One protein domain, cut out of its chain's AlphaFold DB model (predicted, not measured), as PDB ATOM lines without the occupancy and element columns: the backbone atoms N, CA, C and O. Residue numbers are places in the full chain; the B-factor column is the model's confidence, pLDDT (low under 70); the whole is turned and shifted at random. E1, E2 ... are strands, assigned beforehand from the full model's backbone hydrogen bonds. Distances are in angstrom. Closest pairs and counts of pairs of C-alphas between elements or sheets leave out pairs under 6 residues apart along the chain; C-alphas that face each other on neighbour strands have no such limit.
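AT A GLANCE: This is residues 138 to 334 of the 934 residues of an uncharacterized protein of Thaumarchaeota archaeon (UniProt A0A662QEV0). Two lobes, each a sandwich of two antiparallel sheets, are joined end to end: E2 to E9 make one lobe, and E1 with E10 to E17 make the other. The sheets of the second lobe are well face to face, whereas those of the first are only partly so, at an angle to each other. The printed part has 197 residues with no named helix and 17 named strands, E1 to E17 in order along it; the class is all strand. The sheets run E2 E9 E4 E7, E3 E8 E5 E6, E1 E17 E11 E15 E14 and E10 E16 E12 E13. The whole is compact, with a radius of gyration of the C-alphas of 18.1 A and spans of 55 by 42 by 26 A.

IN THESE COORDINATES: E1, residues 138 to 145, begins with C-alpha 138 at (57.416, -18.051, 35.983). E2 is residues 150 to 155, E3 159 to 166, E4 174 to 180, E5 185 to 193, 26.5 A long, E6 200 to 207 and E7 216 to 219. E8, residues 226 to 236, bends by 110 degrees at residue 233. E9, residues 239 to 245, runs on into E10, residues 247 to 254, at 59 degrees; C-alpha 247 is at (44.092, -35.345, 35.232). E11 is residues 259 to 268, 30.5 A long, E12 274 to 279, E13 285 to 288, E14 290 to 293, E15 296 to 304 and E16 307 to 315, 26.2 A long. E17, residues 323 to 333, 32.2 A long, ends with C-alpha 333 at (66.717, -20.739, 43.730).

HOW THE PARTS SIT: The four sheets are a stack of sheets, face to face in two pairs. The strongly twisted sheet E1 E17 E11 E15 E14 faces the sheet E10 E16 E12 E13, and the parts of the two that face each other are 9.0 A centre to centre. N 141 of E1 and O 327 of E17 are within hydrogen-bond range at 2.9 A, as are N 312 of E16 and O 277 of E12 at 2.8 A. The closest C-alphas of E13 and E15, those of Ser 288 and Leu 299, are 5.8 A apart. E2 with E9, E3 with E8, E4 with E7 and E5 with E6 form a jelly roll, one long hairpin wound over both sheets. N 152 of E2 and O 242 of E9 are 2.9 A apart, and N 190 and O 203 in the hairpin E5 and E6 2.8 A. The closest C-alphas of E9 and E16, those of Phe 245 and Glu 315, are 5.8 A apart. E1 and E8 are apart.

THE WHOLE: The two farthest C-alphas, those of Val 158 and Tyr 334, are 55.6 A apart. The printed part has no cut, and no link is long. Mean pLDDT of the printed part is 82.2; 32 residues are under 70, among them 193 to 216 and 319 to 322.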
ATOM      1  N   GLU A 138      58.870 -17.900  36.057       95.25
ATOM      2  CA  GLU A 138      57.416 -18.051  35.983       95.25
ATOM      3  C   GLU A 138      56.992 -18.963  34.822       95.25
ATOM      4  O   GLU A 138      57.495 -18.864  33.698       95.25
ATOM      5  N   LYS A 139      56.022 -19.842  35.076       95.25
ATOM      6  CA  LYS A 139      55.358 -20.698  34.084       95.25
ATOM      7  C   LYS A 139      53.853 -20.681  34.317       95.25
ATOM      8  O   LYS A 139      53.382 -20.532  35.437       95.25
ATOM      9  N   SER A 140      53.079 -20.865  33.255       95.81
ATOM     10  CA  SER A 140      51.627 -20.980  33.355       95.81
ATOM     11  C   SER A 140      51.137 -22.099  32.453       95.81
ATOM     12  O   SER A 140      51.550 -22.202  31.296       95.81
ATOM     13  N   PHE A 141      50.269 -22.940  33.000       96.44
ATOM     14  CA  PHE A 141      49.616 -24.025  32.289       96.44
ATOM     15  C   PHE A 141      48.111 -23.840  32.388       96.44
ATOM     16  O   PHE A 141      47.588 -23.510  33.448       96.44
ATOM     17  N   THR A 142      47.407 -24.079  31.291       94.94
ATOM     18  CA  THR A 142      45.948 -24.124  31.271       94.94
ATOM     19  C   THR A 142      45.501 -25.474  30.744       94.94
ATOM     20  O   THR A 142      46.197 -26.114  29.947       94.94
ATOM     21  N   GLY A 143      44.347 -25.934  31.210       91.50
ATOM     22  CA  GLY A 143      43.819 -27.226  30.811       91.50
ATOM     23  C   GLY A 143      42.327 -27.351  31.060       91.50
ATOM     24  O   GLY A 143      41.708 -26.529  31.735       91.50
ATOM     25  N   VAL A 144      41.762 -28.400  30.471       89.44
ATOM     26  CA  VAL A 144      40.347 -28.743  30.567       89.44
ATOM     27  C   VAL A 144      40.251 -30.211  30.956       89.44
ATOM     28  O   VAL A 144      40.759 -31.064  30.228       89.44
ATOM     29  N   LEU A 145      39.610 -30.510  32.085       85.94
ATOM     30  CA  LEU A 145      39.282 -31.877  32.489       85.94
ATOM     31  C   LEU A 145      37.813 -32.133  32.135       85.94
ATOM     32  O   LEU A 145      36.912 -31.459  32.628       85.94
ATOM     33  N   ASN A 146      37.582 -33.026  31.168       74.12
ATOM     34  CA  ASN A 146      36.255 -33.317  30.606       74.12
ATOM     35  C   ASN A 146      35.969 -34.819  30.450       74.12
ATOM     36  O   ASN A 146      34.967 -35.196  29.840       74.12
ATOM     37  N   SER A 147      36.873 -35.674  30.930       68.31
ATOM     38  CA  SER A 147      36.751 -37.121  30.768       68.31
ATOM     39  C   SER A 147      36.047 -37.733  31.973       68.31
ATOM     40  O   SER A 147      36.109 -37.200  33.071       68.31
ATOM     41  N   THR A 148      35.330 -38.834  31.772       81.12
ATOM     42  CA  THR A 148      34.716 -39.560  32.887       81.12
ATOM     43  C   THR A 148      35.769 -40.416  33.595       81.12
ATOM     44  O   THR A 148      36.696 -40.897  32.929       81.12
ATOM     45  N   PRO A 149      35.655 -40.628  34.921       87.56
ATOM     46  CA  PRO A 149      36.507 -41.580  35.620       87.56
ATOM     47  C   PRO A 149      36.384 -42.988  35.023       87.56
ATOM     48  O   PRO A 149      35.285 -43.410  34.654       87.56
ATOM     49  N   ILE A 150      37.495 -43.722  34.950       91.31
ATOM     50  CA  ILE A 150      37.495 -45.134  34.541       91.31
ATOM     51  C   ILE A 150      37.242 -45.969  35.793       91.31
ATOM     52  O   ILE A 150      38.027 -45.918  36.735       91.31
ATOM     53  N   GLU A 151      36.156 -46.737  35.813       92.25
ATOM     54  CA  GLU A 151      35.793 -47.588  36.950       92.25
ATOM     55  C   GLU A 151      35.981 -49.065  36.582       92.25
ATOM     56  O   GLU A 151      35.475 -49.536  35.561       92.25
ATOM     57  N   ILE A 152      36.713 -49.795  37.423       92.62
ATOM     58  CA  ILE A 152      36.923 -51.239  37.310       92.62
ATOM     59  C   ILE A 152      36.396 -51.887  38.585       92.62
ATOM     60  O   ILE A 152      36.882 -51.594  39.674       92.62
ATOM     61  N   GLU A 153      35.436 -52.795  38.446       92.06
ATOM     62  CA  GLU A 153      34.939 -53.613  39.550       92.06
ATOM     63  C   GLU A 153      35.379 -55.064  39.362       92.06
ATOM     64  O   GLU A 153      35.226 -55.652  38.290       92.06
ATOM     65  N   THR A 154      35.943 -55.651  40.414       89.25
ATOM     66  CA  THR A 154      36.393 -57.043  40.430       89.25
ATOM     67  C   THR A 154      36.082 -57.698  41.769       89.25
ATOM     68  O   THR A 154      35.884 -57.030  42.782       89.25
ATOM     69  N   LYS A 155      36.026 -59.030  41.781       88.75
ATOM     70  CA  LYS A 155      35.825 -59.824  42.993       88.75
ATOM     71  C   LYS A 155      37.019 -60.742  43.197       88.75
ATOM     72  O   LYS A 155      37.385 -61.487  42.288       88.75
ATOM     73  N   THR A 156      37.607 -60.714  44.387       87.31
ATOM     74  CA  THR A 156      38.741 -61.585  44.711       87.31
ATOM     75  C   THR A 156      38.278 -63.026  44.965       87.31
ATOM     76  O   THR A 156      37.131 -63.259  45.377       87.31
ATOM     77  N   PRO A 157      39.140 -64.028  44.713       87.75
ATOM     78  CA  PRO A 157      38.894 -65.387  45.181       87.75
ATOM     79  C   PRO A 157      38.901 -65.441  46.715       87.75
ATOM     80  O   PRO A 157      39.530 -64.609  47.364       87.75
ATOM     81  N   VAL A 158      38.251 -66.458  47.294       86.81
ATOM     82  CA  VAL A 158      38.312 -66.712  48.742       86.81
ATOM     83  C   VAL A 158      39.724 -67.170  49.110       86.81
ATOM     84  O   VAL A 158      40.096 -68.311  48.835       86.81
ATOM     85  N   ALA A 159      40.524 -66.273  49.686       86.00
ATOM     86  CA  ALA A 159      41.930 -66.511  50.002       86.00
ATOM     87  C   ALA A 159      42.415 -65.596  51.138       86.00
ATOM     88  O   ALA A 159      41.790 -64.587  51.445       86.00
ATOM     89  N   ASN A 160      43.563 -65.932  51.735       84.06
ATOM     90  CA  ASN A 160      44.219 -65.067  52.728       84.06
ATOM     91  C   ASN A 160      44.954 -63.890  52.086       84.06
ATOM     92  O   ASN A 160      45.215 -62.898  52.756       84.06
ATOM     93  N   LYS A 161      45.357 -64.033  50.817       86.75
ATOM     94  CA  LYS A 161      46.142 -63.042  50.080       86.75
ATOM     95  C   LYS A 161      45.642 -62.943  48.649       86.75
ATOM     96  O   LYS A 161      45.392 -63.964  48.006       86.75
ATOM     97  N   PHE A 162      45.550 -61.724  48.150       87.00
ATOM     98  CA  PHE A 162      45.252 -61.414  46.762       87.00
ATOM     99  C   PHE A 162      46.215 -60.342  46.268       87.00
ATOM    100  O   PHE A 162      46.623 -59.468  47.030       87.00
ATOM    101  N   SER A 163      46.579 -60.415  44.993       88.31
ATOM    102  CA  SER A 163      47.444 -59.422  44.380       88.31
ATOM    103  C   SER A 163      47.097 -59.204  42.916       88.31
ATOM    104  O   SER A 163      46.899 -60.183  42.192       88.31
ATOM    105  N   GLN A 164      47.076 -57.951  42.465       89.19
ATOM    106  CA  GLN A 164      46.880 -57.610  41.056       89.19
ATOM    107  C   GLN A 164      47.700 -56.378  40.647       89.19
ATOM    108  O   GLN A 164      47.781 -55.419  41.418       89.19
ATOM    109  N   PRO A 165      48.286 -56.362  39.438       90.50
ATOM    110  CA  PRO A 165      48.922 -55.162  38.911       90.50
ATOM    111  C   PRO A 165      47.878 -54.070  38.653       90.50
ATOM    112  O   PRO A 165      46.748 -54.354  38.248       90.50
ATOM    113  N   LEU A 166      48.273 -52.820  38.869       88.94
ATOM    114  CA  LEU A 166      47.481 -51.639  38.548       88.94
ATOM    115  C   LEU A 166      47.939 -51.055  37.212       88.94
ATOM    116  O   LEU A 166      49.131 -50.989  36.921       88.94
ATOM    117  N   MET A 167      46.978 -50.612  36.405       89.75
ATOM    118  CA  MET A 167      47.255 -49.946  35.133       89.75
ATOM    119  C   MET A 167      47.436 -48.445  35.347       89.75
ATOM    120  O   MET A 167      46.619 -47.830  36.024       89.75
ATOM    121  N   ALA A 168      48.465 -47.850  34.746       86.56
ATOM    122  CA  ALA A 168      48.676 -46.406  34.748       86.56
ATOM    123  C   ALA A 168      48.130 -45.771  33.458       86.56
ATOM    124  O   ALA A 168      48.361 -46.282  32.359       86.56
ATOM    125  N   TYR A 169      47.441 -44.633  33.575       89.12
ATOM    126  CA  TYR A 169      46.874 -43.892  32.443       89.12
ATOM    127  C   TYR A 169      47.372 -42.446  32.453       89.12
ATOM    128  O   TYR A 169      47.225 -41.739  33.446       89.12
ATOM    129  N   SER A 170      47.908 -41.962  31.330       87.75
ATOM    130  CA  SER A 170      48.429 -40.588  31.230       87.75
ATOM    131  C   SER A 170      47.355 -39.505  31.381       87.75
ATOM    132  O   SER A 170      47.666 -38.399  31.814       87.75
ATOM    133  N   THR A 171      46.105 -39.816  31.036       90.88
ATOM    134  CA  THR A 171      44.942 -38.924  31.178       90.88
ATOM    135  C   THR A 171      44.189 -39.116  32.491       90.88
ATOM    136  O   THR A 171      43.318 -38.307  32.802       90.88
ATOM    137  N   HIS A 172      44.501 -40.172  33.252       92.31
ATOM    138  CA  HIS A 172      43.833 -40.494  34.514       92.31
ATOM    139  C   HIS A 172      44.844 -40.874  35.609       92.31
ATOM    140  O   HIS A 172      44.882 -42.028  36.042       92.31
ATOM    141  N   PRO A 173      45.709 -39.929  36.025       91.06
ATOM    142  CA  PRO A 173      46.791 -40.202  36.966       91.06
ATOM    143  C   PRO A 173      46.320 -40.357  38.420       91.06
ATOM    144  O   PRO A 173      47.094 -40.832  39.246       91.06
ATOM    145  N   GLY A 174      45.099 -39.937  38.767       90.19
ATOM    146  CA  GLY A 174      44.542 -40.140  40.107       90.19
ATOM    147  C   GLY A 174      43.909 -41.513  40.224       90.19
ATOM    148  O   GLY A 174      43.179 -41.917  39.327       90.19
ATOM    149  N   VAL A 175      44.146 -42.222  41.320       88.00
ATOM    150  CA  VAL A 175      43.581 -43.556  41.552       88.00
ATOM    151  C   VAL A 175      42.979 -43.601  42.948       88.00
ATOM    152  O   VAL A 175      43.684 -43.316  43.908       88.00
ATOM    153  N   SER A 176      41.703 -43.972  43.056       86.00
ATOM    154  CA  SER A 176      41.067 -44.407  44.306       86.00
ATOM    155  C   SER A 176      40.822 -45.909  44.255       86.00
ATOM    156  O   SER A 176      40.445 -46.454  43.209       86.00
ATOM    157  N   ILE A 177      41.039 -46.584  45.380       82.44
ATOM    158  CA  ILE A 177      40.719 -47.999  45.546       82.44
ATOM    159  C   ILE A 177      39.795 -48.164  46.740       82.44
ATOM    160  O   ILE A 177      40.138 -47.791  47.859       82.44
ATOM    161  N   ILE A 178      38.660 -48.809  46.484       81.75
ATOM    162  CA  ILE A 178      37.706 -49.241  47.494       81.75
ATOM    163  C   ILE A 178      37.690 -50.762  47.531       81.75
ATOM    164  O   ILE A 178      37.390 -51.408  46.528       81.75
ATOM    165  N   ALA A 179      37.994 -51.338  48.690       78.81
ATOM    166  CA  ALA A 179      37.904 -52.772  48.936       78.81
ATOM    167  C   ALA A 179      36.897 -53.045  50.060       78.81
ATOM    168  O   ALA A 179      36.998 -52.467  51.139       78.81
ATOM    169  N   ASP A 180      35.934 -53.925  49.795       81.19
ATOM    170  CA  ASP A 180      34.919 -54.390  50.740       81.19
ATOM    171  C   ASP A 180      35.083 -55.900  50.936       81.19
ATOM    172  O   ASP A 180      34.704 -56.705  50.079       81.19
ATOM    173  N   ALA A 181      35.705 -56.277  52.053       73.38
ATOM    174  CA  ALA A 181      35.903 -57.667  52.453       73.38
ATOM    175  C   ALA A 181      34.757 -58.203  53.338       73.38
ATOM    176  O   ALA A 181      34.817 -59.349  53.785       73.38
ATOM    177  N   GLY A 182      33.703 -57.414  53.579       74.94
ATOM    178  CA  GLY A 182      32.645 -57.726  54.536       74.94
ATOM    179  C   GLY A 182      33.137 -57.704  55.986       74.94
ATOM    180  O   GLY A 182      33.853 -56.797  56.409       74.94
ATOM    181  N   ASP A 183      32.752 -58.728  56.747       71.38
ATOM    182  CA  ASP A 183      32.943 -58.792  58.200       71.38
ATOM    183  C   ASP A 183      34.267 -59.458  58.642       71.38
ATOM    184  O   ASP A 183      34.366 -60.015  59.737       71.38
ATOM    185  N   VAL A 184      35.299 -59.442  57.794       70.56
ATOM    186  CA  VAL A 184      36.629 -59.991  58.119       70.56
ATOM    187  C   VAL A 184      37.676 -58.896  58.262       70.56
ATOM    188  O   VAL A 184      37.588 -57.840  57.643       70.56
ATOM    189  N   ARG A 185      38.710 -59.172  59.061       69.50
ATOM    190  CA  ARG A 185      39.870 -58.289  59.185       69.50
ATOM    191  C   ARG A 185      40.641 -58.300  57.869       69.50
ATOM    192  O   ARG A 185      40.972 -59.378  57.374       69.50
ATOM    193  N   SER A 186      40.963 -57.134  57.320       69.00
ATOM    194  CA  SER A 186      41.716 -57.036  56.067       69.00
ATOM    195  C   SER A 186      42.684 -55.860  56.049       69.00
ATOM    196  O   SER A 186      42.419 -54.839  56.673       69.00
ATOM    197  N   SER A 187      43.778 -55.989  55.301       70.38
ATOM    198  CA  SER A 187      44.719 -54.896  55.031       70.38
ATOM    199  C   SER A 187      44.906 -54.709  53.533       70.38
ATOM    200  O   SER A 187      45.149 -55.686  52.815       70.38
ATOM    201  N   LEU A 188      44.810 -53.465  53.072       71.00
ATOM    202  CA  LEU A 188      45.013 -53.081  51.679       71.00
ATOM    203  C   LEU A 188      46.368 -52.393  51.547       71.00
ATOM    204  O   LEU A 188      46.664 -51.439  52.258       71.00
ATOM    205  N   GLU A 189      47.185 -52.869  50.617       72.50
ATOM    206  CA  GLU A 189      48.477 -52.269  50.308       72.50
ATOM    207  C   GLU A 189      48.560 -51.981  48.810       72.50
ATOM    208  O   GLU A 189      48.254 -52.838  47.981       72.50
ATOM    209  N   VAL A 190      49.024 -50.793  48.436       71.69
ATOM    210  CA  VAL A 190      49.474 -50.504  47.074       71.69
ATOM    211  C   VAL A 190      50.977 -50.333  47.106       71.69
ATOM    212  O   VAL A 190      51.518 -49.532  47.857       71.69
ATOM    213  N   VAL A 191      51.651 -51.102  46.270       72.19
ATOM    214  CA  VAL A 191      53.102 -51.174  46.212       72.19
ATOM    215  C   VAL A 191      53.542 -50.645  44.859       72.19
ATOM    216  O   VAL A 191      53.300 -51.300  43.849       72.19
ATOM    217  N   ALA A 192      54.147 -49.463  44.822       70.62
ATOM    218  CA  ALA A 192      54.615 -48.812  43.604       70.62
ATOM    219  C   ALA A 192      56.148 -48.838  43.518       70.62
ATOM    220  O   ALA A 192      56.830 -48.451  44.455       70.62
ATOM    221  N   SER A 193      56.742 -49.272  42.409       67.44
ATOM    222  CA  SER A 193      58.201 -49.300  42.253       67.44
ATOM    223  C   SER A 193      58.751 -47.881  42.042       67.44
ATOM    224  O   SER A 193      58.471 -47.265  41.012       67.44
ATOM    225  N   THR A 194      59.555 -47.361  42.974       63.06
ATOM    226  CA  THR A 194      60.166 -46.018  42.866       63.06
ATOM    227  C   THR A 194      61.696 -46.084  42.781       63.06
ATOM    228  O   THR A 194      62.313 -47.114  43.058       63.06
ATOM    229  N   LYS A 195      62.341 -44.999  42.329       59.97
ATOM    230  CA  LYS A 195      63.755 -45.013  41.893       59.97
ATOM    231  C   LYS A 195      64.784 -44.819  43.012       59.97
ATOM    232  O   LYS A 195      65.981 -44.916  42.735       59.97
ATOM    233  N   LEU A 196      64.390 -44.591  44.268       50.78
ATOM    234  CA  LEU A 196      65.368 -44.560  45.361       50.78
ATOM    235  C   LEU A 196      65.820 -45.993  45.669       50.78
ATOM    236  O   LEU A 196      65.139 -46.716  46.378       50.78
ATOM    237  N   HIS A 197      66.963 -46.425  45.135       49.62
ATOM    238  CA  HIS A 197      67.575 -47.723  45.461       49.62
ATOM    239  C   HIS A 197      66.659 -48.963  45.300       49.62
ATOM    240  O   HIS A 197      66.840 -49.938  46.024       49.62
ATOM    241  N   ASN A 198      65.721 -48.957  44.342       45.22
ATOM    242  CA  ASN A 198      64.693 -50.001  44.159       45.22
ATOM    243  C   ASN A 198      63.724 -50.146  45.350       45.22
ATOM    244  O   ASN A 198      63.216 -51.236  45.601       45.22
ATOM    245  N   ILE A 199      63.487 -49.071  46.104       44.44
ATOM    246  CA  ILE A 199      62.495 -49.060  47.179       44.44
ATOM    247  C   ILE A 199      61.095 -48.966  46.562       44.44
ATOM    248  O   ILE A 199      60.812 -48.103  45.727       44.44
ATOM    249  N   GLU A 200      60.209 -49.857  46.987       51.72
ATOM    250  CA  GLU A 200      58.787 -49.785  46.676       51.72
ATOM    251  C   GLU A 200      58.135 -48.691  47.548       51.72
ATOM    252  O   GLU A 200      58.257 -48.703  48.771       51.72
ATOM    253  N   GLN A 201      57.457 -47.719  46.939       51.78
ATOM    254  CA  GLN A 201      56.532 -46.823  47.620       51.78
ATOM    255  C   GLN A 201      55.310 -47.633  48.052       51.78
ATOM    256  O   GLN A 201      54.496 -48.047  47.226       51.78
ATOM    257  N   LEU A 202      55.197 -47.855  49.359       50.25
ATOM    258  CA  LEU A 202      54.020 -48.458  49.961       50.25
ATOM    259  C   LEU A 202      52.982 -47.372  50.258       50.25
ATOM    260  O   LEU A 202      53.301 -46.349  50.863       50.25
ATOM    261  N   PHE A 203      51.747 -47.610  49.848       53.44
ATOM    262  CA  PHE A 203      50.557 -46.985  50.403       53.44
ATOM    263  C   PHE A 203      49.837 -48.066  51.187       53.44
ATOM    264  O   PHE A 203      49.558 -49.135  50.640       53.44
ATOM    265  N   TYR A 204      49.595 -47.820  52.464       48.44
ATOM    266  CA  TYR A 204      49.053 -48.815  53.370       48.44
ATOM    267  C   TYR A 204      47.827 -48.251  54.061       48.44
ATOM    268  O   TYR A 204      47.887 -47.155  54.606       48.44
ATOM    269  N   ASP A 205      46.742 -49.013  54.016       47.47
ATOM    270  CA  ASP A 205      45.501 -48.725  54.723       47.47
ATOM    271  C   ASP A 205      45.220 -49.940  55.622       47.47
ATOM    272  O   ASP A 205      44.950 -51.060  55.150       47.47
ATOM    273  N   TRP A 206      45.429 -49.759  56.926       40.62
ATOM    274  CA  TRP A 206      45.226 -50.778  57.940       40.62
ATOM    275  C   TRP A 206      43.829 -50.652  58.512       40.62
ATOM    276  O   TRP A 206      43.519 -49.739  59.273       40.62
ATOM    277  N   ILE A 207      42.990 -51.652  58.242       46.09
ATOM    278  CA  ILE A 207      41.660 -51.691  58.832       46.09
ATOM    279  C   ILE A 207      41.661 -52.637  60.039       46.09
ATOM    280  O   ILE A 207      41.667 -53.865  59.879       46.09
ATOM    281  N   PRO A 208      41.603 -52.118  61.273       38.25
ATOM    282  CA  PRO A 208      41.432 -52.954  62.458       38.25
ATOM    283  C   PRO A 208      40.019 -53.552  62.600       38.25
ATOM    284  O   PRO A 208      39.858 -54.498  63.371       38.25
ATOM    285  N   TYR A 209      38.998 -53.056  61.880       42.91
ATOM    286  CA  TYR A 209      37.592 -53.411  62.123       42.91
ATOM    287  C   TYR A 209      36.785 -53.888  60.903       42.91
ATOM    288  O   TYR A 209      36.880 -53.387  59.789       42.91
ATOM    289  N   VAL A 210      35.910 -54.842  61.207       41.19
ATOM    290  CA  VAL A 210      34.806 -55.402  60.420       41.19
ATOM    291  C   VAL A 210      33.902 -54.288  59.847       41.19
ATOM    292  O   VAL A 210      33.391 -53.470  60.611       41.19
ATOM    293  N   GLY A 211      33.674 -54.265  58.525       39.75
ATOM    294  CA  GLY A 211      32.654 -53.417  57.880       39.75
ATOM    295  C   GLY A 211      33.053 -51.991  57.455       39.75
ATOM    296  O   GLY A 211      32.176 -51.225  57.048       39.75
ATOM    297  N   VAL A 212      34.335 -51.606  57.519       46.12
ATOM    298  CA  VAL A 212      34.823 -50.295  57.033       46.12
ATOM    299  C   VAL A 212      35.321 -50.412  55.588       46.12
ATOM    300  O   VAL A 212      36.065 -51.331  55.255       46.12
ATOM    301  N   LYS A 213      34.901 -49.485  54.718       51.50
ATOM    302  CA  LYS A 213      35.373 -49.396  53.328       51.50
ATOM    303  C   LYS A 213      36.696 -48.636  53.276       51.50
ATOM    304  O   LYS A 213      36.739 -47.504  53.749       51.50
ATOM    305  N   ASN A 214      37.711 -49.219  52.641       54.91
ATOM    306  CA  ASN A 214      38.919 -48.482  52.251       54.91
ATOM    307  C   ASN A 214      38.566 -47.433  51.198       54.91
ATOM    308  O   ASN A 214      37.781 -47.733  50.304       54.91
ATOM    309  N   ASP A 215      39.144 -46.240  51.274       62.53
ATOM    310  CA  ASP A 215      39.149 -45.275  50.169       62.53
ATOM    311  C   ASP A 215      40.528 -44.619  50.112       62.53
ATOM    312  O   ASP A 215      40.775 -43.559  50.687       62.53
ATOM    313  N   SER A 216      41.463 -45.307  49.458       68.12
ATOM    314  CA  SER A 216      42.847 -44.850  49.359       68.12
ATOM    315  C   SER A 216      43.054 -44.121  48.029       68.12
ATOM    316  O   SER A 216      42.981 -44.750  46.972       68.12
ATOM    317  N   PHE A 217      43.337 -42.811  48.070       78.50
ATOM    318  CA  PHE A 217      43.652 -41.997  46.886       78.50
ATOM    319  C   PHE A 217      45.162 -41.772  46.732       78.50
ATOM    320  O   PHE A 217      45.819 -41.281  47.651       78.50
ATOM    321  N   PHE A 218      45.711 -42.040  45.549       79.56
ATOM    322  CA  PHE A 218      47.122 -41.808  45.227       79.56
ATOM    323  C   PHE A 218      47.322 -41.408  43.761       79.56
ATOM    324  O   PHE A 218      46.400 -41.450  42.945       79.56
ATOM    325  N   ILE A 219      48.548 -40.996  43.431       85.12
ATOM    326  CA  ILE A 219      48.955 -40.650  42.066       85.12
ATOM    327  C   ILE A 219      49.741 -41.808  41.459       85.12
ATOM    328  O   ILE A 219      50.732 -42.253  42.036       85.12
ATOM    329  N   LEU A 220      49.321 -42.264  40.280       85.75
ATOM    330  CA  LEU A 220      49.988 -43.309  39.511       85.75
ATOM    331  C   LEU A 220      50.439 -42.759  38.156       85.75
ATOM    332  O   LEU A 220      49.626 -42.494  37.268       85.75
ATOM    333  N   LEU A 221      51.751 -42.582  38.000       85.50
ATOM    334  CA  LEU A 221      52.344 -42.092  36.758       85.50
ATOM    335  C   LEU A 221      52.585 -43.235  35.754       85.50
ATOM    336  O   LEU A 221      52.835 -44.364  36.169       85.50
ATOM    337  N   PRO A 222      52.561 -42.962  34.432       83.31
ATOM    338  CA  PRO A 222      52.758 -43.984  33.397       83.31
ATOM    339  C   PRO A 222      54.080 -44.764  33.459       83.31
ATOM    340  O   PRO A 222      54.152 -45.858  32.906       83.31
ATOM    341  N   ASP A 223      55.125 -44.210  34.076       77.81
ATOM    342  CA  ASP A 223      56.442 -44.840  34.231       77.81
ATOM    343  C   ASP A 223      56.636 -45.550  35.583       77.81
ATOM    344  O   ASP A 223      57.739 -46.014  35.875       77.81
ATOM    345  N   VAL A 224      55.578 -45.648  36.394       77.75
ATOM    346  CA  VAL A 224      55.584 -46.302  37.706       77.75
ATOM    347  C   VAL A 224      54.783 -47.600  37.627       77.75
ATOM    348  O   VAL A 224      53.590 -47.591  37.328       77.75
ATOM    349  N   GLU A 225      55.426 -48.730  37.921       81.19
ATOM    350  CA  GLU A 225      54.720 -49.999  38.097       81.19
ATOM    351  C   GLU A 225      54.096 -50.034  39.493       81.19
ATOM    352  O   GLU A 225      54.766 -49.724  40.476       81.19
ATOM    353  N   ALA A 226      52.822 -50.416  39.595       82.00
ATOM    354  CA  ALA A 226      52.137 -50.528  40.877       82.00
ATOM    355  C   ALA A 226      51.359 -51.836  41.006       82.00
ATOM    356  O   ALA A 226      50.834 -52.385  40.034       82.00
ATOM    357  N   MET A 227      51.284 -52.338  42.233       84.38
ATOM    358  CA  MET A 227      50.729 -53.641  42.562       84.38
ATOM    359  C   MET A 227      49.839 -53.518  43.793       84.38
ATOM    360  O   MET A 227      50.294 -53.138  44.868       84.38
ATOM    361  N   LEU A 228      48.564 -53.845  43.630       84.81
ATOM    362  CA  LEU A 228      47.616 -53.959  44.726       84.81
ATOM    363  C   LEU A 228      47.841 -55.291  45.438       84.81
ATOM    364  O   LEU A 228      47.850 -56.332  44.784       84.81
ATOM    365  N   LYS A 229      47.961 -55.271  46.761       82.62
ATOM    366  CA  LYS A 229      48.002 -56.436  47.645       82.62
ATOM    367  C   LYS A 229      46.880 -56.304  48.673       82.62
ATOM    368  O   LYS A 229      46.651 -55.236  49.224       82.62
ATOM    369  N   LEU A 230      46.160 -57.390  48.919       79.94
ATOM    370  CA  LEU A 230      45.100 -57.460  49.921       79.94
ATOM    371  C   LEU A 230      45.341 -58.696  50.783       79.94
ATOM    372  O   LEU A 230      45.431 -59.802  50.244       79.94
ATOM    373  N   GLU A 231      45.421 -58.521  52.098       80.31
ATOM    374  CA  GLU A 231      45.420 -59.630  53.057       80.31
ATOM    375  C   GLU A 231      44.096 -59.676  53.825       80.31
ATOM    376  O   GLU A 231      43.525 -58.635  54.133       80.31
ATOM    377  N   MET A 232      43.592 -60.879  54.116       81.25
ATOM    378  CA  MET A 232      42.296 -61.104  54.772       81.25
ATOM    379  C   MET A 232      42.399 -62.225  55.814       81.25
ATOM    380  O   MET A 232      42.966 -63.286  55.539       81.25
ATOM    381  N   TYR A 233      41.820 -62.000  56.996       78.38
ATOM    382  CA  TYR A 233      41.835 -62.923  58.131       78.38
ATOM    383  C   TYR A 233      40.462 -62.958  58.837       78.38
ATOM    384  O   TYR A 233      40.044 -61.944  59.402       78.38
ATOM    385  N   PRO A 234      39.771 -64.115  58.887       82.62
ATOM    386  CA  PRO A 234      40.028 -65.364  58.148       82.62
ATOM    387  C   PRO A 234      39.931 -65.195  56.611       82.62
ATOM    388  O   PRO A 234      39.475 -64.150  56.147       82.62
ATOM    389  N   PRO A 235      40.338 -66.204  55.807       84.56
ATOM    390  CA  PRO A 235      40.218 -66.150  54.347       84.56
ATOM    391  C   PRO A 235      38.799 -65.790  53.897       84.56
ATOM    392  O   PRO A 235      37.834 -66.449  54.288       84.56
ATOM    393  N   SER A 236      38.682 -64.789  53.025       83.69
ATOM    394  CA  SER A 236      37.408 -64.301  52.484       83.69
ATOM    395  C   SER A 236      37.575 -63.851  51.029       83.69
ATOM    396  O   SER A 236      38.682 -63.869  50.495       83.69
ATOM    397  N   GLY A 237      36.471 -63.505  50.364       84.69
ATOM    398  CA  GLY A 237      36.477 -62.819  49.071       84.69
ATOM    399  C   GLY A 237      36.005 -61.377  49.243       84.69
ATOM    400  O   GLY A 237      35.046 -61.135  49.970       84.69
ATOM    401  N   ALA A 238      36.640 -60.441  48.546       84.06
ATOM    402  CA  ALA A 238      36.373 -59.011  48.624       84.06
ATOM    403  C   ALA A 238      35.848 -58.472  47.289       84.06
ATOM    404  O   ALA A 238      36.255 -58.933  46.217       84.06
ATOM    405  N   GLN A 239      34.951 -57.490  47.347       88.00
ATOM    406  CA  GLN A 239      34.629 -56.648  46.198       88.00
ATOM    407  C   GLN A 239      35.635 -55.503  46.139       88.00
ATOM    408  O   GLN A 239      35.837 -54.810  47.130       88.00
ATOM    409  N   ILE A 240      36.270 -55.311  44.990       86.88
ATOM    410  CA  ILE A 240      37.229 -54.231  44.771       86.88
ATOM    411  C   ILE A 240      36.688 -53.339  43.662       86.88
ATOM    412  O   ILE A 240      36.414 -53.816  42.560       86.88
ATOM    413  N   LYS A 241      36.589 -52.044  43.945       88.94
ATOM    414  CA  LYS A 241      36.341 -50.987  42.975       88.94
ATOM    415  C   LYS A 241      37.590 -50.121  42.862       88.94
ATOM    416  O   LYS A 241      38.043 -49.554  43.848       88.94
ATOM    417  N   ILE A 242      38.132 -50.011  41.656       90.25
ATOM    418  CA  ILE A 242      39.226 -49.094  41.330       90.25
ATOM    419  C   ILE A 242      38.652 -47.985  40.461       90.25
ATOM    420  O   ILE A 242      38.015 -48.263  39.443       90.25
ATOM    421  N   THR A 243      38.888 -46.737  40.846       90.69
ATOM    422  CA  THR A 243      38.465 -45.554  40.099       90.69
ATOM    423  C   THR A 243      39.686 -44.742  39.691       90.69
ATOM    424  O   THR A 243      40.406 -44.232  40.543       90.69
ATOM    425  N   TYR A 244      39.898 -44.593  38.385       92.06
ATOM    426  CA  TYR A 244      40.923 -43.719  37.824       92.06
ATOM    427  C   TYR A 244      40.315 -42.360  37.485       92.06
ATOM    428  O   TYR A 244      39.411 -42.277  36.649       92.06
ATOM    429  N   PHE A 245      40.803 -41.300  38.119       91.06
ATOM    430  CA  PHE A 245      40.313 -39.936  37.973       91.06
ATOM    431  C   PHE A 245      41.069 -39.151  36.900       91.06
ATOM    432  O   PHE A 245      42.300 -39.238  36.847       91.06
ATOM    433  N   PRO A 246      40.354 -38.351  36.088       91.50
ATOM    434  CA  PRO A 246      40.944 -37.468  35.090       91.50
ATOM    435  C   PRO A 246      42.010 -36.538  35.661       91.50
ATOM    436  O   PRO A 246      41.865 -35.979  36.748       91.50
ATOM    437  N   GLY A 247      43.056 -36.301  34.880       92.69
ATOM    438  CA  GLY A 247      44.092 -35.345  35.232       92.69
ATOM    439  C   GLY A 247      45.030 -35.027  34.078       92.69
ATOM    440  O   GLY A 247      44.936 -35.582  32.984       92.69
ATOM    441  N   ALA A 248      45.948 -34.110  34.341       94.06
ATOM    442  CA  ALA A 248      46.981 -33.680  33.419       94.06
ATOM    443  C   ALA A 248      48.350 -33.727  34.090       94.06
ATOM    444  O   ALA A 248      48.490 -33.429  35.277       94.06
ATOM    445  N   ILE A 249      49.356 -34.074  33.292       94.75
ATOM    446  CA  ILE A 249      50.739 -34.253  33.719       94.75
ATOM    447  C   ILE A 249      51.596 -33.209  33.002       94.75
ATOM    448  O   ILE A 249      51.583 -33.115  31.774       94.75
ATOM    449  N   TYR A 250      52.361 -32.443  33.771       95.56
ATOM    450  CA  TYR A 250      53.273 -31.413  33.291       95.56
ATOM    451  C   TYR A 250      54.684 -31.694  33.795       95.56
ATOM    452  O   TYR A 250      54.887 -31.934  34.981       95.56
ATOM    453  N   HIS A 251      55.678 -31.610  32.915       94.06
ATOM    454  CA  HIS A 251      57.078 -31.769  33.302       94.06
ATOM    455  C   HIS A 251      57.755 -30.411  33.456       94.06
ATOM    456  O   HIS A 251      57.671 -29.543  32.582       94.06
ATOM    457  N   ILE A 252      58.451 -30.237  34.573       94.56
ATOM    458  CA  ILE A 252      59.170 -29.017  34.914       94.56
ATOM    459  C   ILE A 252      60.608 -29.379  35.231       94.56
ATOM    460  O   ILE A 252      60.889 -30.219  36.076       94.56
ATOM    461  N   MET A 253      61.525 -28.702  34.557       93.56
ATOM    462  CA  MET A 253      62.945 -28.834  34.825       93.56
ATOM    463  C   MET A 253      63.380 -27.773  35.843       93.56
ATOM    464  O   MET A 253      63.102 -26.585  35.650       93.56
ATOM    465  N   ILE A 254      64.006 -28.230  36.928       92.75
ATOM    466  CA  ILE A 254      64.642 -27.416  37.969       92.75
ATOM    467  C   ILE A 254      66.146 -27.400  37.685       92.75
ATOM    468  O   ILE A 254      66.763 -28.460  37.589       92.75
ATOM    469  N   ASN A 255      66.722 -26.205  37.536       89.75
ATOM    470  CA  ASN A 255      68.116 -26.026  37.113       89.75
ATOM    471  C   ASN A 255      69.121 -26.027  38.269       89.75
ATOM    472  O   ASN A 255      70.277 -26.392  38.073       89.75
ATOM    473  N   GLU A 256      68.698 -25.580  39.450       88.12
ATOM    474  CA  GLU A 256      69.593 -25.278  40.565       88.12
ATOM    475  C   GLU A 256      69.219 -26.074  41.816       88.12
ATOM    476  O   GLU A 256      68.157 -26.688  41.911       88.12
ATOM    477  N   THR A 257      70.143 -26.145  42.769       86.88
ATOM    478  CA  THR A 257      69.931 -26.818  44.053       86.88
ATOM    479  C   THR A 257      70.570 -25.996  45.167       86.88
ATOM    480  O   THR A 257      71.756 -25.677  45.055       86.88
ATOM    481  N   PRO A 258      69.851 -25.722  46.266       87.75
ATOM    482  CA  PRO A 258      68.428 -25.990  46.473       87.75
ATOM    483  C   PRO A 258      67.536 -24.976  45.742       87.75
ATOM    484  O   PRO A 258      67.903 -23.813  45.570       87.75
ATOM    485  N   SER A 259      66.335 -25.416  45.374       90.31
ATOM    486  CA  SER A 259      65.285 -24.572  44.793       90.31
ATOM    487  C   SER A 259      63.984 -24.630  45.592       90.31
ATOM    488  O   SER A 259      63.785 -25.506  46.441       90.31
ATOM    489  N   CYS A 260      63.089 -23.691  45.307       92.56
ATOM    490  CA  CYS A 260      61.715 -23.666  45.789       92.56
ATOM    491  C   CYS A 260      60.731 -23.554  44.623       92.56
ATOM    492  O   CYS A 260      61.083 -23.139  43.517       92.56
ATOM    493  N   ILE A 261      59.491 -23.954  44.878       94.38
ATOM    494  CA  ILE A 261      58.388 -23.837  43.933       94.38
ATOM    495  C   ILE A 261      57.125 -23.400  44.671       94.38
ATOM    496  O   ILE A 261      56.793 -23.929  45.735       94.38
ATOM    497  N   GLU A 262      56.411 -22.451  44.080       96.00
ATOM    498  CA  GLU A 262      55.051 -22.076  44.448       96.00
ATOM    499  C   GLU A 262      54.155 -22.297  43.229       96.00
ATOM    500  O   GLU A 262      54.464 -21.833  42.136       96.00
ATOM    501  N   ALA A 263      53.053 -23.027  43.394       97.00
ATOM    502  CA  ALA A 263      52.083 -23.257  42.335       97.00
ATOM    503  C   ALA A 263      50.668 -22.889  42.796       97.00
ATOM    504  O   ALA A 263      50.171 -23.400  43.800       97.00
ATOM    505  N   LYS A 264      50.013 -22.007  42.040       97.75
ATOM    506  CA  LYS A 264      48.651 -21.513  42.257       97.75
ATOM    507  C   LYS A 264      47.725 -22.179  41.249       97.75
ATOM    508  O   LYS A 264      47.825 -21.908  40.053       97.75
ATOM    509  N   LEU A 265      46.853 -23.058  41.734       96.81
ATOM    510  CA  LEU A 265      45.854 -23.767  40.942       96.81
ATOM    511  C   LEU A 265      44.495 -23.095  41.126       96.81
ATOM    512  O   LEU A 265      43.963 -23.089  42.232       96.81
ATOM    513  N   THR A 266      43.918 -22.584  40.046       94.81
ATOM    514  CA  THR A 266      42.562 -22.024  40.019       94.81
ATOM    515  C   THR A 266      41.713 -22.722  38.971       94.81
ATOM    516  O   THR A 266      42.242 -23.183  37.960       94.81
ATOM    517  N   TRP A 267      40.400 -22.820  39.181       92.38
ATOM    518  CA  TRP A 267      39.501 -23.415  38.187       92.38
ATOM    519  C   TRP A 267      38.083 -22.843  38.213       92.38
ATOM    520  O   TRP A 267      37.717 -22.054  39.079       92.38
ATOM    521  N   THR A 268      37.286 -23.226  37.215       85.06
ATOM    522  CA  THR A 268      35.864 -22.876  37.097       85.06
ATOM    523  C   THR A 268      34.978 -24.115  37.229       85.06
ATOM    524  O   THR A 268      35.289 -25.136  36.617       85.06
ATOM    525  N   GLY A 269      33.843 -23.984  37.926       74.75
ATOM    526  CA  GLY A 269      32.821 -25.025  38.105       74.75
ATOM    527  C   GLY A 269      32.586 -25.316  39.588       74.75
ATOM    528  O   GLY A 269      33.473 -25.859  40.230       74.75
ATOM    529  N   GLU A 270      31.413 -24.948  40.119       65.81
ATOM    530  CA  GLU A 270      31.109 -24.989  41.567       65.81
ATOM    531  C   GLU A 270      31.239 -26.389  42.189       65.81
ATOM    532  O   GLU A 270      31.634 -26.504  43.343       65.81
ATOM    533  N   ASP A 271      30.996 -27.445  41.408       72.19
ATOM    534  CA  ASP A 271      31.095 -28.832  41.878       72.19
ATOM    535  C   ASP A 271      32.458 -29.491  41.577       72.19
ATOM    536  O   ASP A 271      32.663 -30.655  41.920       72.19
ATOM    537  N   ALA A 272      33.389 -28.801  40.904       76.94
ATOM    538  CA  ALA A 272      34.694 -29.357  40.540       76.94
ATOM    539  C   ALA A 272      35.662 -29.359  41.735       76.94
ATOM    540  O   ALA A 272      35.894 -28.320  42.348       76.94
ATOM    541  N   SER A 273      36.290 -30.504  42.033       84.00
ATOM    542  CA  SER A 273      37.288 -30.620  43.108       84.00
ATOM    543  C   SER A 273      38.642 -31.071  42.566       84.00
ATOM    544  O   SER A 273      38.871 -32.264  42.332       84.00
ATOM    545  N   LEU A 274      39.541 -30.105  42.347       90.56
ATOM    546  CA  LEU A 274      40.875 -30.341  41.796       90.56
ATOM    547  C   LEU A 274      41.967 -30.266  42.865       90.56
ATOM    548  O   LEU A 274      41.892 -29.486  43.814       90.56
ATOM    549  N   ARG A 275      43.047 -31.028  42.678       92.75
ATOM    550  CA  ARG A 275      44.297 -30.881  43.440       92.75
ATOM    551  C   ARG A 275      45.509 -30.904  42.523       92.75
ATOM    552  O   ARG A 275      45.499 -31.580  41.495       92.75
ATOM    553  N   ALA A 276      46.558 -30.189  42.924       95.06
ATOM    554  CA  ALA A 276      47.876 -30.291  42.315       95.06
ATOM    555  C   ALA A 276      48.818 -31.125  43.195       95.06
ATOM    556  O   ALA A 276      48.819 -30.982  44.418       95.06
ATOM    557  N   TYR A 277      49.650 -31.952  42.571       93.44
ATOM    558  CA  TYR A 277      50.710 -32.723  43.214       93.44
ATOM    559  C   TYR A 277      52.041 -32.443  42.529       93.44
ATOM    560  O   TYR A 277      52.103 -32.317  41.307       93.44
ATOM    561  N   LEU A 278      53.106 -32.366  43.319       93.69
ATOM    562  CA  LEU A 278      54.482 -32.284  42.857       93.69
ATOM    563  C   LEU A 278      55.160 -33.622  43.127       93.69
ATOM    564  O   LEU A 278      55.265 -34.042  44.280       93.69
ATOM    565  N   ILE A 279      55.630 -34.265  42.066       89.50
ATOM    566  CA  ILE A 279      56.308 -35.555  42.103       89.50
ATOM    567  C   ILE A 279      57.802 -35.340  41.856       89.50
ATOM    568  O   ILE A 279      58.184 -34.651  40.901       89.50
ATOM    569  N   SER A 280      58.633 -35.915  42.726       87.44
ATOM    570  CA  SER A 280      60.091 -35.842  42.633       87.44
ATOM    571  C   SER A 280      60.628 -36.638  41.434       87.44
ATOM    572  O   SER A 280      59.937 -37.531  40.934       87.44
ATOM    573  N   PRO A 281      61.863 -36.365  40.967       85.75
ATOM    574  CA  PRO A 281      62.504 -37.144  39.900       85.75
ATOM    575  C   PRO A 281      62.581 -38.655  40.188       85.75
ATOM    576  O   PRO A 281      62.630 -39.477  39.269       85.75
ATOM    577  N   GLU A 282      62.578 -39.031  41.467       78.12
ATOM    578  CA  GLU A 282      62.604 -40.409  41.953       78.12
ATOM    579  C   GLU A 282      61.223 -41.088  41.944       78.12
ATOM    580  O   GLU A 282      61.151 -42.308  42.107       78.12
ATOM    581  N   GLY A 283      60.146 -40.326  41.717       77.12
ATOM    582  CA  GLY A 283      58.771 -40.822  41.613       77.12
ATOM    583  C   GLY A 283      57.912 -40.640  42.868       77.12
ATOM    584  O   GLY A 283      56.793 -41.140  42.887       77.12
ATOM    585  N   TYR A 284      58.380 -39.927  43.899       77.25
ATOM    586  CA  TYR A 284      57.612 -39.732  45.137       77.25
ATOM    587  C   TYR A 284      56.748 -38.480  45.103       77.25
ATOM    588  O   TYR A 284      57.175 -37.431  44.622       77.25
ATOM    589  N   VAL A 285      55.574 -38.550  45.730       81.50
ATOM    590  CA  VAL A 285      54.786 -37.354  46.050       81.50
ATOM    591  C   VAL A 285      55.563 -36.512  47.065       81.50
ATOM    592  O   VAL A 285      55.702 -36.880  48.229       81.50
ATOM    593  N   PHE A 286      56.084 -35.376  46.611       86.69
ATOM    594  CA  PHE A 286      56.889 -34.462  47.418       86.69
ATOM    595  C   PHE A 286      56.038 -33.366  48.060       86.69
ATOM    596  O   PHE A 286      56.305 -32.946  49.181       86.69
ATOM    597  N   ALA A 287      55.004 -32.895  47.364       89.69
ATOM    598  CA  ALA A 287      54.056 -31.927  47.901       89.69
ATOM    599  C   ALA A 287      52.688 -32.058  47.228       89.69
ATOM    600  O   ALA A 287      52.575 -32.539  46.100       89.69
ATOM    601  N   SER A 288      51.654 -31.585  47.915       90.88
ATOM    602  CA  SER A 288      50.288 -31.482  47.403       90.88
ATOM    603  C   SER A 288      49.725 -30.099  47.700       90.88
ATOM    604  O   SER A 288      50.104 -29.468  48.686       90.88
ATOM    605  N   SER A 289      48.804 -29.633  46.865       93.50
ATOM    606  CA  SER A 289      48.146 -28.347  47.049       93.50
ATOM    607  C   SER A 289      47.154 -28.374  48.215       93.50
ATOM    608  O   SER A 289      46.401 -29.339  48.351       93.50
ATOM    609  N   ILE A 290      47.103 -27.293  48.988       90.75
ATOM    610  CA  ILE A 290      46.152 -27.059  50.078       90.75
ATOM    611  C   ILE A 290      45.116 -26.028  49.613       90.75
ATOM    612  O   ILE A 290      45.442 -25.135  48.828       90.75
ATOM    613  N   GLN A 291      43.872 -26.160  50.074       91.38
ATOM    614  CA  GLN A 291      42.812 -25.200  49.778       91.38
ATOM    615  C   GLN A 291      43.076 -23.859  50.465       91.38
ATOM    616  O   GLN A 291      43.298 -23.817  51.671       91.38
ATOM    617  N   VAL A 292      43.049 -22.774  49.687       92.62
ATOM    618  CA  VAL A 292      43.160 -21.396  50.193       92.62
ATOM    619  C   VAL A 292      41.789 -20.725  50.190       92.62
ATOM    620  O   VAL A 292      41.409 -20.080  51.160       92.62
ATOM    621  N   SER A 293      41.027 -20.910  49.113       89.81
ATOM    622  CA  SER A 293      39.617 -20.527  49.014       89.81
ATOM    623  C   SER A 293      38.893 -21.460  48.046       89.81
ATOM    624  O   SER A 293      39.502 -22.360  47.459       89.81
ATOM    625  N   ASP A 294      37.594 -21.243  47.842       86.56
ATOM    626  CA  ASP A 294      36.836 -21.964  46.821       86.56
ATOM    627  C   ASP A 294      37.510 -21.825  45.454       86.56
ATOM    628  O   ASP A 294      37.894 -20.728  45.037       86.56
ATOM    629  N   ASN A 295      37.688 -22.960  44.778       88.56
ATOM    630  CA  ASN A 295      38.341 -23.070  43.476       88.56
ATOM    631  C   ASN A 295      39.762 -22.484  43.391       88.56
ATOM    632  O   ASN A 295      40.230 -22.176  42.293       88.56
ATOM    633  N   PHE A 296      40.453 -22.322  44.524       92.56
ATOM    634  CA  PHE A 296      41.838 -21.867  44.573       92.56
ATOM    635  C   PHE A 296      42.645 -22.666  45.590       92.56
ATOM    636  O   PHE A 296      42.480 -22.548  46.808       92.56
ATOM    637  N   HIS A 297      43.569 -23.464  45.066       95.25
ATOM    638  CA  HIS A 297      44.520 -24.230  45.851       95.25
ATOM    639  C   HIS A 297      45.950 -23.735  45.614       95.25
ATOM    640  O   HIS A 297      46.302 -23.273  44.526       95.25
ATOM    641  N   MET A 298      46.802 -23.889  46.625       96.88
ATOM    642  CA  MET A 298      48.208 -23.503  46.573       96.88
ATOM    643  C   MET A 298      49.108 -24.664  46.987       96.88
ATOM    644  O   MET A 298      48.866 -25.325  47.993       96.88
ATOM    645  N   LEU A 299      50.162 -24.907  46.214       95.44
ATOM    646  CA  LEU A 299      51.230 -25.853  46.524       95.44
ATOM    647  C   LEU A 299      52.519 -25.066  46.750       95.44
ATOM    648  O   LEU A 299      52.908 -24.276  45.895       95.44
ATOM    649  N   LYS A 300      53.197 -25.310  47.874       94.06
ATOM    650  CA  LYS A 300      54.536 -24.779  48.154       94.06
ATOM    651  C   LYS A 300      55.484 -25.917  48.497       94.06
ATOM    652  O   LYS A 300      55.113 -26.827  49.240       94.06
ATOM    653  N   ALA A 301      56.701 -25.865  47.971       92.31
ATOM    654  CA  ALA A 301      57.755 -26.801  48.334       92.31
ATOM    655  C   ALA A 301      59.135 -26.140  48.264       92.31
ATOM    656  O   ALA A 301      59.408 -25.329  47.381       92.31
ATOM    657  N   THR A 302      60.013 -26.512  49.192       91.56
ATOM    658  CA  THR A 302      61.393 -26.021  49.301       91.56
ATOM    659  C   THR A 302      62.358 -27.204  49.351       91.56
ATOM    660  O   THR A 302      61.950 -28.341  49.608       91.56
ATOM    661  N   GLY A 303      63.644 -26.966  49.085       88.12
ATOM    662  CA  GLY A 303      64.647 -28.038  49.074       88.12
ATOM    663  C   GLY A 303      64.554 -28.955  47.868       88.12
ATOM    664  O   GLY A 303      64.838 -30.148  47.976       88.12
ATOM    665  N   LEU A 304      64.108 -28.418  46.735       90.94
ATOM    666  CA  LEU A 304      64.087 -29.159  45.486       90.94
ATOM    667  C   LEU A 304      65.524 -29.336  44.987       90.94
ATOM    668  O   LEU A 304      66.329 -28.401  45.033       90.94
ATOM    669  N   GLU A 305      65.825 -30.541  44.514       90.38
ATOM    670  CA  GLU A 305      67.045 -30.837  43.770       90.38
ATOM    671  C   GLU A 305      66.840 -30.548  42.275       90.38
ATOM    672  O   GLU A 305      65.726 -30.634  41.747       90.38
ATOM    673  N   ALA A 306      67.927 -30.209  41.589       91.38
ATOM    674  CA  ALA A 306      67.954 -30.034  40.150       91.38
ATOM    675  C   ALA A 306      67.577 -31.351  39.461       91.38
ATOM    676  O   ALA A 306      68.078 -32.422  39.803       91.38
ATOM    677  N   GLY A 307      66.692 -31.277  38.474       92.56
ATOM    678  CA  GLY A 307      66.159 -32.462  37.819       92.56
ATOM    679  C   GLY A 307      64.809 -32.234  37.158       92.56
ATOM    680  O   GLY A 307      64.277 -31.122  37.130       92.56
ATOM    681  N   ASN A 308      64.258 -33.317  36.616       92.69
ATOM    682  CA  ASN A 308      62.950 -33.319  35.970       92.69
ATOM    683  C   ASN A 308      61.874 -33.686  36.989       92.69
ATOM    684  O   ASN A 308      61.723 -34.848  37.354       92.69
ATOM    685  N   TRP A 309      61.130 -32.677  37.416       94.00
ATOM    686  CA  TRP A 309      59.987 -32.796  38.304       94.00
ATOM    687  C   TRP A 309      58.696 -32.909  37.500       94.00
ATOM    688  O   TRP A 309      58.609 -32.449  36.356       94.00
ATOM    689  N   THR A 310      57.671 -33.488  38.115       94.50
ATOM    690  CA  THR A 310      56.362 -33.651  37.481       94.50
ATOM    691  C   THR A 310      55.284 -32.984  38.329       94.50
ATOM    692  O   THR A 310      55.118 -33.320  39.496       94.50
ATOM    693  N   LEU A 311      54.547 -32.037  37.747       96.06
ATOM    694  CA  LEU A 311      53.318 -31.493  38.319       96.06
ATOM    695  C   LEU A 311      52.118 -32.245  37.752       96.06
ATOM    696  O   LEU A 311      52.006 -32.428  36.542       96.06
ATOM    697  N   VAL A 312      51.203 -32.643  38.625       95.31
ATOM    698  CA  VAL A 312      49.971 -33.340  38.253       95.31
ATOM    699  C   VAL A 312      48.787 -32.530  38.749       95.31
ATOM    700  O   VAL A 312      48.709 -32.265  39.943       95.31
ATOM    701  N   VAL A 313      47.868 -32.156  37.861       95.31
ATOM    702  CA  VAL A 313      46.554 -31.600  38.232       95.31
ATOM    703  C   VAL A 313      45.521 -32.694  38.034       95.31
ATOM    704  O   VAL A 313      45.465 -33.279  36.955       95.31
ATOM    705  N   VAL A 314      44.720 -32.994  39.051       92.94
ATOM    706  CA  VAL A 314      43.817 -34.150  39.029       92.94
ATOM    707  C   VAL A 314      42.488 -33.842  39.708       92.94
ATOM    708  O   VAL A 314      42.445 -33.097  40.691       92.94
ATOM    709  N   GLU A 315      41.412 -34.428  39.192       89.56
ATOM    710  CA  GLU A 315      40.121 -34.489  39.874       89.56
ATOM    711  C   GLU A 315      40.196 -35.451  41.064       89.56
ATOM    712  O   GLU A 315      40.767 -36.536  40.979       89.56
ATOM    713  N   THR A 316      39.616 -35.057  42.193       81.19
ATOM    714  CA  THR A 316      39.608 -35.877  43.421       81.19
ATOM    715  C   THR A 316      38.231 -36.420  43.779       81.19
ATOM    716  O   THR A 316      38.092 -37.202  44.713       81.19
ATOM    717  N   ALA A 317      37.211 -36.040  43.011       77.75
ATOM    718  CA  ALA A 317      35.851 -36.530  43.144       77.75
ATOM    719  C   ALA A 317      35.212 -36.652  41.759       77.75
ATOM    720  O   ALA A 317      35.637 -36.006  40.802       77.75
ATOM    721  N   LYS A 318      34.180 -37.490  41.644       70.31
ATOM    722  CA  LYS A 318      33.441 -37.664  40.392       70.31
ATOM    723  C   LYS A 318      32.591 -36.427  40.126       70.31
ATOM    724  O   LYS A 318      31.622 -36.190  40.844       70.31
ATOM    725  N   THR A 319      32.904 -35.697  39.064       65.31
ATOM    726  CA  THR A 319      32.166 -34.490  38.677       65.31
ATOM    727  C   THR A 319      31.581 -34.646  37.278       65.31
ATOM    728  O   THR A 319      32.182 -35.252  36.395       65.31
ATOM    729  N   THR A 320      30.364 -34.144  37.062       61.19
ATOM    730  CA  THR A 320      29.681 -34.199  35.753       61.19
ATOM    731  C   THR A 320      29.965 -32.980  34.875       61.19
ATOM    732  O   THR A 320      29.408 -32.868  33.784       61.19
ATOM    733  N   ILE A 321      30.791 -32.046  35.353       65.56
ATOM    734  CA  ILE A 321      31.030 -30.738  34.741       65.56
ATOM    735  C   ILE A 321      32.475 -30.661  34.251       65.56
ATOM    736  O   ILE A 321      33.387 -31.169  34.894       65.56
ATOM    737  N   VAL A 322      32.665 -30.002  33.109       68.75
ATOM    738  CA  VAL A 322      33.982 -29.691  32.552       68.75
ATOM    739  C   VAL A 322      34.673 -28.633  33.415       68.75
ATOM    740  O   VAL A 322      34.198 -27.498  33.483       68.75
ATOM    741  N   ALA A 323      35.805 -28.978  34.029       78.25
ATOM    742  CA  ALA A 323      36.606 -28.048  34.817       78.25
ATOM    743  C   ALA A 323      37.719 -27.432  33.953       78.25
ATOM    744  O   ALA A 323      38.643 -28.126  33.521       78.25
ATOM    745  N   ASN A 324      37.644 -26.121  33.704       90.06
ATOM    746  CA  ASN A 324      38.769 -25.368  33.142       90.06
ATOM    747  C   ASN A 324      39.648 -24.898  34.291       90.06
ATOM    748  O   ASN A 324      39.136 -24.261  35.210       90.06
ATOM    749  N   TYR A 325      40.948 -25.161  34.223       93.94
ATOM    750  CA  TYR A 325      41.884 -24.746  35.259       93.94
ATOM    751  C   TYR A 325      43.074 -23.979  34.696       93.94
ATOM    752  O   TYR A 325      43.446 -24.108  33.525       93.94
ATOM    753  N   THR A 326      43.685 -23.192  35.575       96.81
ATOM    754  CA  THR A 326      44.958 -22.515  35.365       96.81
ATOM    755  C   THR A 326      45.896 -22.859  36.514       96.81
ATOM    756  O   THR A 326      45.522 -22.786  37.680       96.81
ATOM    757  N   LEU A 327      47.124 -23.238  36.180       96.94
ATOM    758  CA  LEU A 327      48.206 -23.512  37.114       96.94
ATOM    759  C   LEU A 327      49.342 -22.522  36.842       96.94
ATOM    760  O   LEU A 327      50.072 -22.666  35.860       96.94
ATOM    761  N   HIS A 328      49.481 -21.509  37.693       97.88
ATOM    762  CA  HIS A 328      50.619 -20.586  37.676       97.88
ATOM    763  C   HIS A 328      51.716 -21.118  38.588       97.88
ATOM    764  O   HIS A 328      51.424 -21.491  39.718       97.88
ATOM    765  N   VAL A 329      52.954 -21.174  38.109       97.19
ATOM    766  CA  VAL A 329      54.081 -21.799  38.802       97.19
ATOM    767  C   VAL A 329      55.270 -20.848  38.822       97.19
ATOM    768  O   VAL A 329      55.816 -20.535  37.766       97.19
ATOM    769  N   SER A 330      55.712 -20.489  40.021       95.88
ATOM    770  CA  SER A 330      56.908 -19.695  40.292       95.88
ATOM    771  C   SER A 330      58.000 -20.616  40.833       95.88
ATOM    772  O   SER A 330      57.767 -21.369  41.779       95.88
ATOM    773  N   ILE A 331      59.195 -20.586  40.243       94.88
ATOM    774  CA  ILE A 331      60.351 -21.388  40.671       94.88
ATOM    775  C   ILE A 331      61.473 -20.437  41.068       94.88
ATOM    776  O   ILE A 331      61.887 -19.623  40.247       94.88
ATOM    777  N   GLY A 332      61.981 -20.569  42.290       91.44
ATOM    778  CA  GLY A 332      63.121 -19.800  42.789       91.44
ATOM    779  C   GLY A 332      64.321 -20.686  43.123       91.44
ATOM    780  O   GLY A 332      64.194 -21.904  43.302       91.44
ATOM    781  N   SER A 333      65.503 -20.084  43.227       88.06
ATOM    782  CA  SER A 333      66.717 -20.739  43.730       88.06
ATOM    783  C   SER A 333      67.275 -20.013  44.946       88.06
ATOM    784  O   SER A 333      67.049 -18.820  45.122       88.06
ATOM    785  N   TYR A 334      67.989 -20.728  45.815       86.12
ATOM    786  CA  TYR A 334      68.635 -20.121  46.980       86.12
ATOM    787  C   TYR A 334      70.118 -19.876  46.682       86.12
ATOM    788  O   TYR A 334      70.889 -20.843  46.638       86.12
TER     789      TYR A 334